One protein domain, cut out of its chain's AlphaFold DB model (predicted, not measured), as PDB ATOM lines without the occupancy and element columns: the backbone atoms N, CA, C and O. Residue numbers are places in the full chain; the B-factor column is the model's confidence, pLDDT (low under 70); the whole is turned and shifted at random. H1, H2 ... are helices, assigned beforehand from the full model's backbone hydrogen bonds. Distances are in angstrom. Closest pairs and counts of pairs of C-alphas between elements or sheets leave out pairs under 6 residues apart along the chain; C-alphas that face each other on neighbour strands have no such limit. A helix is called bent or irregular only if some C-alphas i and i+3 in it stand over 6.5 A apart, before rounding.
ATOM      1  N   LEU A  51     160.532 242.291 209.284       53.59
ATOM      2  CA  LEU A  51     160.924 243.170 208.190       53.59
ATOM      3  C   LEU A  51     160.019 244.402 208.139       53.59
ATOM      4  O   LEU A  51     160.559 245.490 208.128       53.59
ATOM      5  N   SER A  52     158.691 244.283 208.194       52.41
ATOM      6  CA  SER A  52     157.758 245.410 208.000       52.41
ATOM      7  C   SER A  52     157.776 246.446 209.122       52.41
ATOM      8  O   SER A  52     157.625 247.639 208.862       52.41
ATOM      9  N   SER A  53     157.997 246.020 210.368       49.06
ATOM     10  CA  SER A  53     158.057 246.943 211.511       49.06
ATOM     11  C   SER A  53     159.386 247.705 211.571       49.06
ATOM     12  O   SER A  53     159.438 248.812 212.099       49.06
ATOM     13  N   GLY A  54     160.460 247.133 211.012       54.69
ATOM     14  CA  GLY A  54     161.776 247.768 210.921       54.69
ATOM     15  C   GLY A  54     162.032 248.483 209.593       54.69
ATOM     16  O   GLY A  54     162.723 249.494 209.585       54.69
ATOM     17  N   SER A  55     161.475 248.009 208.477       58.28
ATOM     18  CA  SER A  55     161.805 248.469 207.119       58.28
ATOM     19  C   SER A  55     161.267 249.855 206.810       58.28
ATOM     20  O   SER A  55     161.880 250.575 206.031       58.28
ATOM     21  N   SER A  56     160.148 250.250 207.419       63.00
ATOM     22  CA  SER A  56     159.587 251.589 207.231       63.00
ATOM     23  C   SER A  56     160.450 252.636 207.939       63.00
ATOM     24  O   SER A  56     160.903 253.577 207.299       63.00
ATOM     25  N   ALA A  57     160.784 252.432 209.220       63.94
ATOM     26  CA  ALA A  57     161.630 253.355 209.983       63.94
ATOM     27  C   ALA A  57     163.101 253.327 209.527       63.94
ATOM     28  O   ALA A  57     163.678 254.367 209.233       63.94
ATOM     29  N   ALA A  58     163.692 252.139 209.369       71.81
ATOM     30  CA  ALA A  58     165.062 252.011 208.872       71.81
ATOM     31  C   ALA A  58     165.190 252.446 207.404       71.81
ATOM     32  O   ALA A  58     166.255 252.893 206.990       71.81
ATOM     33  N   GLY A  59     164.119 252.319 206.614       71.00
ATOM     34  CA  GLY A  59     164.056 252.850 205.255       71.00
ATOM     35  C   GLY A  59     164.065 254.376 205.237       71.00
ATOM     36  O   GLY A  59     164.769 254.951 204.417       71.00
ATOM     37  N   HIS A  60     163.365 255.026 206.168       74.50
ATOM     38  CA  HIS A  60     163.408 256.482 206.321       74.50
ATOM     39  C   HIS A  60     164.814 256.965 206.705       74.50
ATOM     40  O   HIS A  60     165.366 257.854 206.059       74.50
ATOM     41  N   ASP A  61     165.439 256.317 207.695       79.38
ATOM     42  CA  ASP A  61     166.799 256.649 208.142       79.38
ATOM     43  C   ASP A  61     167.853 256.425 207.048       79.38
ATOM     44  O   ASP A  61     168.858 257.131 206.989       79.38
ATOM     45  N   GLN A  62     167.627 255.447 206.166       79.00
ATOM     46  CA  GLN A  62     168.483 255.189 205.009       79.00
ATOM     47  C   GLN A  62     168.062 255.959 203.752       79.00
ATOM     48  O   GLN A  62     168.551 255.656 202.665       79.00
ATOM     49  N   GLU A  63     167.177 256.949 203.875       80.94
ATOM     50  CA  GLU A  63     166.720 257.794 202.767       80.94
ATOM     51  C   GLU A  63     166.089 257.005 201.607       80.94
ATOM     52  O   GLU A  63     166.106 257.432 200.454       80.94
ATOM     53  N   ALA A  64     165.536 255.824 201.896       79.75
ATOM     54  CA  ALA A  64     164.769 255.031 200.936       79.75
ATOM     55  C   ALA A  64     163.426 255.682 200.607       79.75
ATOM     56  O   ALA A  64     162.861 255.435 199.544       79.75
ATOM     57  N   TRP A  65     162.943 256.531 201.510       77.62
ATOM     58  CA  TRP A  65     161.807 257.415 201.317       77.62
ATOM     59  C   TRP A  65     161.907 258.599 202.287       77.62
ATOM     60  O   TRP A  65     162.552 258.493 203.333       77.62
ATOM     61  N   LYS A  66     161.285 259.724 201.941       79.81
ATOM     62  CA  LYS A  66     161.166 260.924 202.778       79.81
ATOM     63  C   LYS A  66     159.728 261.434 202.710       79.81
ATOM     64  O   LYS A  66     159.047 261.239 201.706       79.81
ATOM     65  N   GLU A  67     159.249 262.034 203.792       79.62
ATOM     66  CA  GLU A  67     157.946 262.700 203.824       79.62
ATOM     67  C   GLU A  67     158.131 264.191 203.515       79.62
ATOM     68  O   GLU A  67     158.928 264.870 204.165       79.62
ATOM     69  N   ASN A  68     157.420 264.693 202.508       77.38
ATOM     70  CA  ASN A  68     157.452 266.101 202.122       77.38
ATOM     71  C   ASN A  68     156.560 266.965 203.024       77.38
ATOM     72  O   ASN A  68     155.721 266.452 203.756       77.38
ATOM     73  N   GLU A  69     156.687 268.295 202.929       77.94
ATOM     74  CA  GLU A  69     155.899 269.255 203.729       77.94
ATOM     75  C   GLU A  69     154.370 269.081 203.584       77.94
ATOM     76  O   GLU A  69     153.624 269.416 204.501       77.94
ATOM     77  N   ASP A  70     153.909 268.493 202.474       78.62
ATOM     78  CA  ASP A  70     152.502 268.157 202.205       78.62
ATOM     79  C   ASP A  70     152.059 266.780 202.755       78.62
ATOM     80  O   ASP A  70     150.941 266.332 202.486       78.62
ATOM     81  N   GLY A  71     152.924 266.073 203.490       76.12
ATOM     82  CA  GLY A  71     152.663 264.729 204.024       76.12
ATOM     83  C   GLY A  71     152.690 263.614 202.971       76.12
ATOM     84  O   GLY A  71     152.159 262.524 203.189       76.12
ATOM     85  N   GLN A  72     153.258 263.885 201.791       76.81
ATOM     86  CA  GLN A  72     153.412 262.898 200.722       76.81
ATOM     87  C   GLN A  72     154.748 262.166 200.856       76.81
ATOM     88  O   GLN A  72     155.776 262.786 201.119       76.81
ATOM     89  N   ILE A  73     154.728 260.848 200.652       79.00
ATOM     90  CA  ILE A  73     155.927 260.008 200.675       79.00
ATOM     91  C   ILE A  73     156.583 260.053 199.297       79.00
ATOM     92  O   ILE A  73     156.000 259.583 198.316       79.00
ATOM     93  N   GLU A  74     157.809 260.558 199.233       76.62
ATOM     94  CA  GLU A  74     158.644 260.529 198.037       76.62
ATOM     95  C   GLU A  74     159.800 259.549 198.207       76.62
ATOM     96  O   GLU A  74     160.448 259.489 199.251       76.62
ATOM     97  N   ALA A  75     160.067 258.773 197.159       78.94
ATOM     98  CA  ALA A  75     161.185 257.842 197.107       78.94
ATOM     99  C   ALA A  75     162.157 258.273 195.999       78.94
ATOM    100  O   ALA A  75     161.717 258.487 194.863       78.94
ATOM    101  N   PRO A  76     163.465 258.391 196.289       76.00
ATOM    102  CA  PRO A  76     164.451 258.716 195.269       76.00
ATOM    103  C   PRO A  76     164.542 257.581 194.244       76.00
ATOM    104  O   PRO A  76     164.788 256.423 194.589       76.00
ATOM    105  N   LEU A  77     164.352 257.916 192.966       76.12
ATOM    106  CA  LEU A  77     164.538 256.973 191.868       76.12
ATOM    107  C   LEU A  77     166.037 256.826 191.593       76.12
ATOM    108  O   LEU A  77     166.656 257.732 191.047       76.12
ATOM    109  N   VAL A  78     166.602 255.680 191.962       80.25
ATOM    110  CA  VAL A  78     168.008 255.342 191.706       80.25
ATOM    111  C   VAL A  78     168.071 254.301 190.599       80.25
ATOM    112  O   VAL A  78     167.458 253.235 190.718       80.25
ATOM    113  N   THR A  79     168.814 254.578 189.528       80.81
ATOM    114  CA  THR A  79     169.084 253.591 188.476       80.81
ATOM    115  C   THR A  79     170.451 252.928 188.656       80.81
ATOM    116  O   THR A  79     171.353 253.458 189.300       80.81
ATOM    117  N   GLY A  80     170.645 251.755 188.047       72.56
ATOM    118  CA  GLY A  80     171.938 251.059 188.070       72.56
ATOM    119  C   GLY A  80     173.075 251.888 187.460       72.56
ATOM    120  O   GLY A  80     174.219 251.766 187.896       72.56
ATOM    121  N   GLY A  81     172.751 252.772 186.508       80.12
ATOM    122  CA  GLY A  81     173.695 253.743 185.948       80.12
ATOM    123  C   GLY A  81     174.212 254.746 186.983       80.12
ATOM    124  O   GLY A  81     175.395 255.055 186.968       80.12
ATOM    125  N   ASP A  82     173.377 255.155 187.941       78.94
ATOM    126  CA  ASP A  82     173.767 256.102 188.994       78.94
ATOM    127  C   ASP A  82     174.741 255.474 189.996       78.94
ATOM    128  O   ASP A  82     175.534 256.173 190.622       78.94
ATOM    129  N   MET A  83     174.675 254.149 190.165       81.38
ATOM    130  CA  MET A  83     175.463 253.410 191.156       81.38
ATOM    131  C   MET A  83     176.764 252.832 190.588       81.38
ATOM    132  O   MET A  83     177.769 252.789 191.298       81.38
ATOM    133  N   PHE A  84     176.734 252.356 189.340       84.44
ATOM    134  CA  PHE A  84     177.815 251.570 188.731       84.44
ATOM    135  C   PHE A  84     178.195 252.029 187.312       84.44
ATOM    136  O   PHE A  84     178.969 251.342 186.646       84.44
ATOM    137  N   GLY A  85     177.625 253.135 186.824       79.25
ATOM    138  CA  GLY A  85     177.969 253.717 185.526       79.25
ATOM    139  C   GLY A  85     179.290 254.490 185.543       79.25
ATOM    140  O   GLY A  85     179.955 254.598 186.572       79.25
ATOM    141  N   ASP A  86     179.657 255.037 184.382       73.19
ATOM    142  CA  ASP A  86     180.882 255.833 184.217       73.19
ATOM    143  C   ASP A  86     180.834 257.157 185.004       73.19
ATOM    144  O   ASP A  86     181.850 257.594 185.543       73.19
ATOM    145  N   ASP A  87     179.643 257.750 185.135       74.12
ATOM    146  CA  ASP A  87     179.377 258.943 185.937       74.12
ATOM    147  C   ASP A  87     178.528 258.560 187.157       74.12
ATOM    148  O   ASP A  87     177.299 258.559 187.116       74.12
ATOM    149  N   VAL A  88     179.193 258.192 188.255       74.19
ATOM    150  CA  VAL A  88     178.515 257.867 189.518       74.19
ATOM    151  C   VAL A  88     177.947 259.146 190.125       74.19
ATOM    152  O   VAL A  88     178.691 260.074 190.457       74.19
ATOM    153  N   SER A  89     176.630 259.174 190.312       72.31
ATOM    154  CA  SER A  89     175.931 260.306 190.917       72.31
ATOM    155  C   SER A  89     176.434 260.532 192.355       72.31
ATOM    156  O   SER A  89     176.429 259.594 193.157       72.31
ATOM    157  N   PRO A  90     176.870 261.753 192.729       70.56
ATOM    158  CA  PRO A  90     177.321 262.037 194.093       70.56
ATOM    159  C   PRO A  90     176.162 262.094 195.101       70.56
ATOM    160  O   PRO A  90     176.404 262.012 196.301       70.56
ATOM    161  N   ASP A  91     174.924 262.217 194.617       78.31
ATOM    162  CA  ASP A  91     173.707 262.385 195.418       78.31
ATOM    163  C   ASP A  91     172.878 261.090 195.479       78.31
ATOM    164  O   ASP A  91     171.694 261.040 195.153       78.31
ATOM    165  N   LEU A  92     173.545 259.985 195.814       82.00
ATOM    166  CA  LEU A  92     172.884 258.699 196.025       82.00
ATOM    167  C   LEU A  92     172.273 258.662 197.433       82.00
ATOM    168  O   LEU A  92     172.977 258.987 198.389       82.00
ATOM    169  N   PRO A  93     171.031 258.186 197.612       84.94
ATOM    170  CA  PRO A  93     170.469 257.987 198.944       84.94
ATOM    171  C   PRO A  93     171.250 256.921 199.725       84.94
ATOM    172  O   PRO A  93     171.823 255.992 199.138       84.94
ATOM    173  N   ALA A  94     171.264 257.030 201.054       85.81
ATOM    174  CA  ALA A  94     172.110 256.195 201.914       85.81
ATOM    175  C   ALA A  94     171.912 254.675 201.724       85.81
ATOM    176  O   ALA A  94     172.893 253.927 201.716       85.81
ATOM    177  N   TRP A  95     170.683 254.198 201.492       83.38
ATOM    178  CA  TRP A  95     170.422 252.781 201.200       83.38
ATOM    179  C   TRP A  95     171.161 252.307 199.944       83.38
ATOM    180  O   TRP A  95     171.706 251.203 199.930       83.38
ATOM    181  N   ALA A  96     171.209 253.140 198.899       85.94
ATOM    182  CA  ALA A  96     171.840 252.805 197.630       85.94
ATOM    183  C   ALA A  96     173.362 252.796 197.783       85.94
ATOM    184  O   ALA A  96     174.024 251.867 197.315       85.94
ATOM    185  N   GLN A  97     173.925 253.766 198.508       85.06
ATOM    186  CA  GLN A  97     175.354 253.769 198.837       85.06
ATOM    187  C   GLN A  97     175.751 252.505 199.610       85.06
ATOM    188  O   GLN A  97     176.676 251.800 199.205       85.06
ATOM    189  N   ASN A  98     174.987 252.150 200.645       85.56
ATOM    190  CA  ASN A  98     175.225 250.945 201.440       85.56
ATOM    191  C   ASN A  98     175.141 249.668 200.591       85.56
ATOM    192  O   ASN A  98     175.950 248.751 200.755       85.56
ATOM    193  N   TRP A  99     174.182 249.598 199.664       85.06
ATOM    194  CA  TRP A  99     174.024 248.451 198.768       85.06
ATOM    195  C   TRP A  99     175.193 248.323 197.785       85.06
ATOM    196  O   TRP A  99     175.685 247.215 197.542       85.06
ATOM    197  N   LYS A 100     175.673 249.453 197.251       85.62
ATOM    198  CA  LYS A 100     176.866 249.519 196.399       85.62
ATOM    199  C   LYS A 100     178.096 249.012 197.150       85.62
ATOM    200  O   LYS A 100     178.747 248.081 196.679       85.62
ATOM    201  N   ASP A 101     178.353 249.552 198.335       85.88
ATOM    202  CA  ASP A 101     179.517 249.195 199.151       85.88
ATOM    203  C   ASP A 101     179.486 247.720 199.563       85.88
ATOM    204  O   ASP A 101     180.496 247.012 199.469       85.88
ATOM    205  N   PHE A 102     178.306 247.217 199.938       87.81
ATOM    206  CA  PHE A 102     178.106 245.799 200.210       87.81
ATOM    207  C   PHE A 102     178.469 244.932 199.000       87.81
ATOM    208  O   PHE A 102     179.194 243.949 199.160       87.81
ATOM    209  N   ASN A 103     178.026 245.291 197.790       87.38
ATOM    210  CA  ASN A 103     178.352 244.532 196.578       87.38
ATOM    211  C   ASN A 103     179.842 244.573 196.255       87.38
ATOM    212  O   ASN A 103     180.416 243.545 195.888       87.38
ATOM    213  N   THR A 104     180.492 245.721 196.440       87.62
ATOM    214  CA  THR A 104     181.941 245.837 196.270       87.62
ATOM    215  C   THR A 104     182.669 244.866 197.199       87.62
ATOM    216  O   THR A 104     183.460 244.046 196.730       87.62
ATOM    217  N   VAL A 105     182.354 244.869 198.494       91.56
ATOM    218  CA  VAL A 105     182.989 243.963 199.465       91.56
ATOM    219  C   VAL A 105     182.638 242.498 199.187       91.56
ATOM    220  O   VAL A 105     183.522 241.635 199.199       91.56
ATOM    221  N   ALA A 106     181.371 242.204 198.895       90.88
ATOM    222  CA  ALA A 106     180.903 240.856 198.594       90.88
ATOM    223  C   ALA A 106     181.589 240.278 197.350       90.88
ATOM    224  O   ALA A 106     181.959 239.104 197.358       90.88
ATOM    225  N   SER A 107     181.823 241.092 196.316       90.69
ATOM    226  CA  SER A 107     182.516 240.659 195.098       90.69
ATOM    227  C   SER A 107     183.960 240.225 195.378       90.69
ATOM    228  O   SER A 107     184.381 239.153 194.943       90.69
ATOM    229  N   VAL A 108     184.697 240.987 196.194       91.31
ATOM    230  CA  VAL A 108     186.055 240.626 196.626       91.31
ATOM    231  C   VAL A 108     186.022 239.351 197.469       91.31
ATOM    232  O   VAL A 108     186.803 238.423 197.238       91.31
ATOM    233  N   GLY A 109     185.077 239.269 198.408       92.19
ATOM    234  CA  GLY A 109     184.865 238.081 199.231       92.19
ATOM    235  C   GLY A 109     184.559 236.832 198.400       92.19
ATOM    236  O   GLY A 109     185.098 235.762 198.684       92.19
ATOM    237  N   ALA A 110     183.763 236.965 197.338       93.88
ATOM    238  CA  ALA A 110     183.424 235.873 196.434       93.88
ATOM    239  C   ALA A 110     184.658 235.337 195.699       93.88
ATOM    240  O   ALA A 110     184.847 234.122 195.637       93.88
ATOM    241  N   VAL A 111     185.543 236.214 195.208       93.81
ATOM    242  CA  VAL A 111     186.793 235.796 194.550       93.81
ATOM    243  C   VAL A 111     187.683 235.016 195.520       93.81
ATOM    244  O   VAL A 111     188.144 233.921 195.193       93.81
ATOM    245  N   VAL A 112     187.881 235.527 196.739       92.88
ATOM    246  CA  VAL A 112     188.665 234.829 197.773       92.88
ATOM    247  C   VAL A 112     188.023 233.487 198.134       92.88
ATOM    248  O   VAL A 112     188.713 232.468 198.217       92.88
ATOM    249  N   GLY A 113     186.700 233.459 198.295       90.88
ATOM    250  CA  GLY A 113     185.939 232.243 198.573       90.88
ATOM    251  C   GLY A 113     186.099 231.185 197.481       90.88
ATOM    252  O   GLY A 113     186.329 230.016 197.798       90.88
ATOM    253  N   LEU A 114     186.064 231.586 196.206       93.44
ATOM    254  CA  LEU A 114     186.302 230.693 195.070       93.44
ATOM    255  C   LEU A 114     187.718 230.111 195.082       93.44
ATOM    256  O   LEU A 114     187.875 228.916 194.842       93.44
ATOM    257  N   ILE A 115     188.737 230.907 195.417       91.00
ATOM    258  CA  ILE A 115     190.121 230.421 195.535       91.00
ATOM    259  C   ILE A 115     190.219 229.361 196.635       91.00
ATOM    260  O   ILE A 115     190.759 228.278 196.407       91.00
ATOM    261  N   VAL A 116     189.665 229.631 197.819       90.38
ATOM    262  CA  VAL A 116     189.678 228.676 198.939       90.38
ATOM    263  C   VAL A 116     188.920 227.396 198.575       90.38
ATOM    264  O   VAL A 116     189.410 226.293 198.836       90.38
ATOM    265  N   ALA A 117     187.758 227.523 197.931       89.75
ATOM    266  CA  ALA A 117     186.976 226.388 197.455       89.75
ATOM    267  C   ALA A 117     187.754 225.555 196.424       89.75
ATOM    268  O   ALA A 117     187.802 224.330 196.547       89.75
ATOM    269  N   ALA A 118     188.417 226.204 195.464       89.44
ATOM    270  CA  ALA A 118     189.229 225.547 194.447       89.44
ATOM    271  C   ALA A 118     190.434 224.818 195.057       89.44
ATOM    272  O   ALA A 118     190.674 223.660 194.720       89.44
ATOM    273  N   VAL A 119     191.152 225.438 196.000       88.56
ATOM    274  CA  VAL A 119     192.271 224.796 196.714       88.56
ATOM    275  C   VAL A 119     191.787 223.581 197.503       88.56
ATOM    276  O   VAL A 119     192.415 222.522 197.456       88.56
ATOM    277  N   ASN A 120     190.658 223.699 198.204       88.50
ATOM    278  CA  ASN A 120     190.089 222.580 198.950       88.50
ATOM    279  C   ASN A 120     189.643 221.440 198.016       88.50
ATOM    280  O   ASN A 120     189.929 220.274 198.287       88.50
ATOM    281  N   ALA A 121     189.008 221.762 196.887       88.38
ATOM    282  CA  ALA A 121     188.630 220.779 195.877       88.38
ATOM    283  C   ALA A 121     189.865 220.104 195.249       88.38
ATOM    284  O   ALA A 121     189.904 218.880 195.133       88.38
ATOM    285  N   ALA A 122     190.912 220.869 194.928       87.06
ATOM    286  CA  ALA A 122     192.162 220.351 194.375       87.06
ATOM    287  C   ALA A 122     192.891 219.413 195.354       87.06
ATOM    288  O   ALA A 122     193.377 218.356 194.946       87.06
ATOM    289  N   LYS A 123     192.916 219.744 196.654       84.69
ATOM    290  CA  LYS A 123     193.424 218.845 197.708       84.69
ATOM    291  C   LYS A 123     192.572 217.582 197.859       84.69
ATOM    292  O   LYS A 123     193.119 216.502 198.081       84.69
ATOM    293  N   TYR A 124     191.249 217.692 197.728       83.06
ATOM    294  CA  TYR A 124     190.339 216.546 197.806       83.06
ATOM    295  C   TYR A 124     190.537 215.566 196.639       83.06
ATOM    296  O   TYR A 124     190.585 214.356 196.856       83.06
ATOM    297  N   VAL A 125     190.726 216.090 195.426       89.06
ATOM    298  CA  VAL A 125     190.973 215.304 194.204       89.06
ATOM    299  C   VAL A 125     192.422 214.784 194.124       89.06
ATOM    300  O   VAL A 125     192.725 213.920 193.308       89.06
ATOM    301  N   GLY A 126     193.322 215.242 195.006       82.12
ATOM    302  CA  GLY A 126     194.715 214.778 195.080       82.12
ATOM    303  C   GLY A 126     195.669 215.468 194.100       82.12
ATOM    304  O   GLY A 126     196.775 214.985 193.880       82.12
ATOM    305  N   LEU A 127     195.252 216.599 193.526       81.62
ATOM    306  CA  LEU A 127     196.037 217.416 192.592       81.62
ATOM    307  C   LEU A 127     197.116 218.246 193.314       81.62
ATOM    308  O   LEU A 127     198.131 218.602 192.725       81.62
ATOM    309  N   LEU A 128     196.903 218.529 194.602       75.38
ATOM    310  CA  LEU A 128     197.868 219.170 195.492       75.38
ATOM    311  C   LEU A 128     198.188 218.249 196.680       75.38
ATOM    312  O   LEU A 128     197.286 217.555 197.165       75.38
ATOM    313  N   PRO A 129     199.441 218.250 197.181       73.50
ATOM    314  CA  PRO A 129     199.794 217.528 198.397       73.50
ATOM    315  C   PRO A 129     198.995 218.061 199.595       73.50
ATOM    316  O   PRO A 129     198.614 219.235 199.647       73.50
ATOM    317  N   ARG A 130     198.701 217.153 200.532       63.00
ATOM    318  CA  ARG A 130     197.839 217.420 201.690       63.00
ATOM    319  C   ARG A 130     198.491 218.383 202.668       63.00
ATOM    320  O   ARG A 130     199.636 218.099 203.072       63.00
TER     321      ARG A 130
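AT A GLANCE: This is residues 51 to 130 of the 130 residues of an uncharacterized protein of Corynebacterium maris DSM 45190 (UniProt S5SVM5). One long helix, H3, makes most of the longest axis, its residues 102 to 118 standing free; near its first end H2 touches it on one side and H1 comes near it on another, the three making a loose head with an arm. The unnamed loop of residues 62 to 79 reaches away from that head in the direction opposite to the arm. The 80 printed residues hold three named helices, H1, H2 and H3 in chain order, and no named strand; the class is all helix. The whole is extended, with a radius of gyration of the C-alphas of 20.4 A, and flat, spanning 69 by 35 by 13 A.

HOW THE PARTS SIT: H1, residues 51 to 61, is close to but not clearly touching H3, residues 94 to 125; their closest C-alphas, those of Gly 59 and Trp 95, are 7.5 A apart. The two run opposite ways at a steep tilt of 58 degrees. Residues 66 to 67 pair with residues 73 to 74, antiparallel. H2, residues 80 to 84, is apart from H1. H2 touches H3, which meets it with residues 96 to 100 alone; the closest C-alphas, those of Met 83 and Lys 100, are 6.7 A apart. Each O i to N i+4 pair is within hydrogen-bond range in H2 and H3, against 5 of 7 in H1.

IN THESE COORDINATES: H1 begins at C-alpha 51 (160.924, 243.170, 208.190) and is 14.7 A long; it is neither bent nor irregular, but only just: C-alphas 53 and 56 are 6.5 A apart. H2 is 5.9 A long. H3 runs 45.7 A, from C-alpha 94 (172.110, 256.195, 201.914) to C-alpha 125 (190.973, 215.304, 194.204).

THE WHOLE: The C-alphas of Asp 70 and Pro 129, the two farthest apart, are 69.4 A apart. The printed part has no cut. The link from H1 to H2 is long, with 18 residues; that from H2 to H3 is short, with 9. Mean pLDDT of the printed part is 80.0; residues 51 to 57 and residue 130, the chain's last, are under 70.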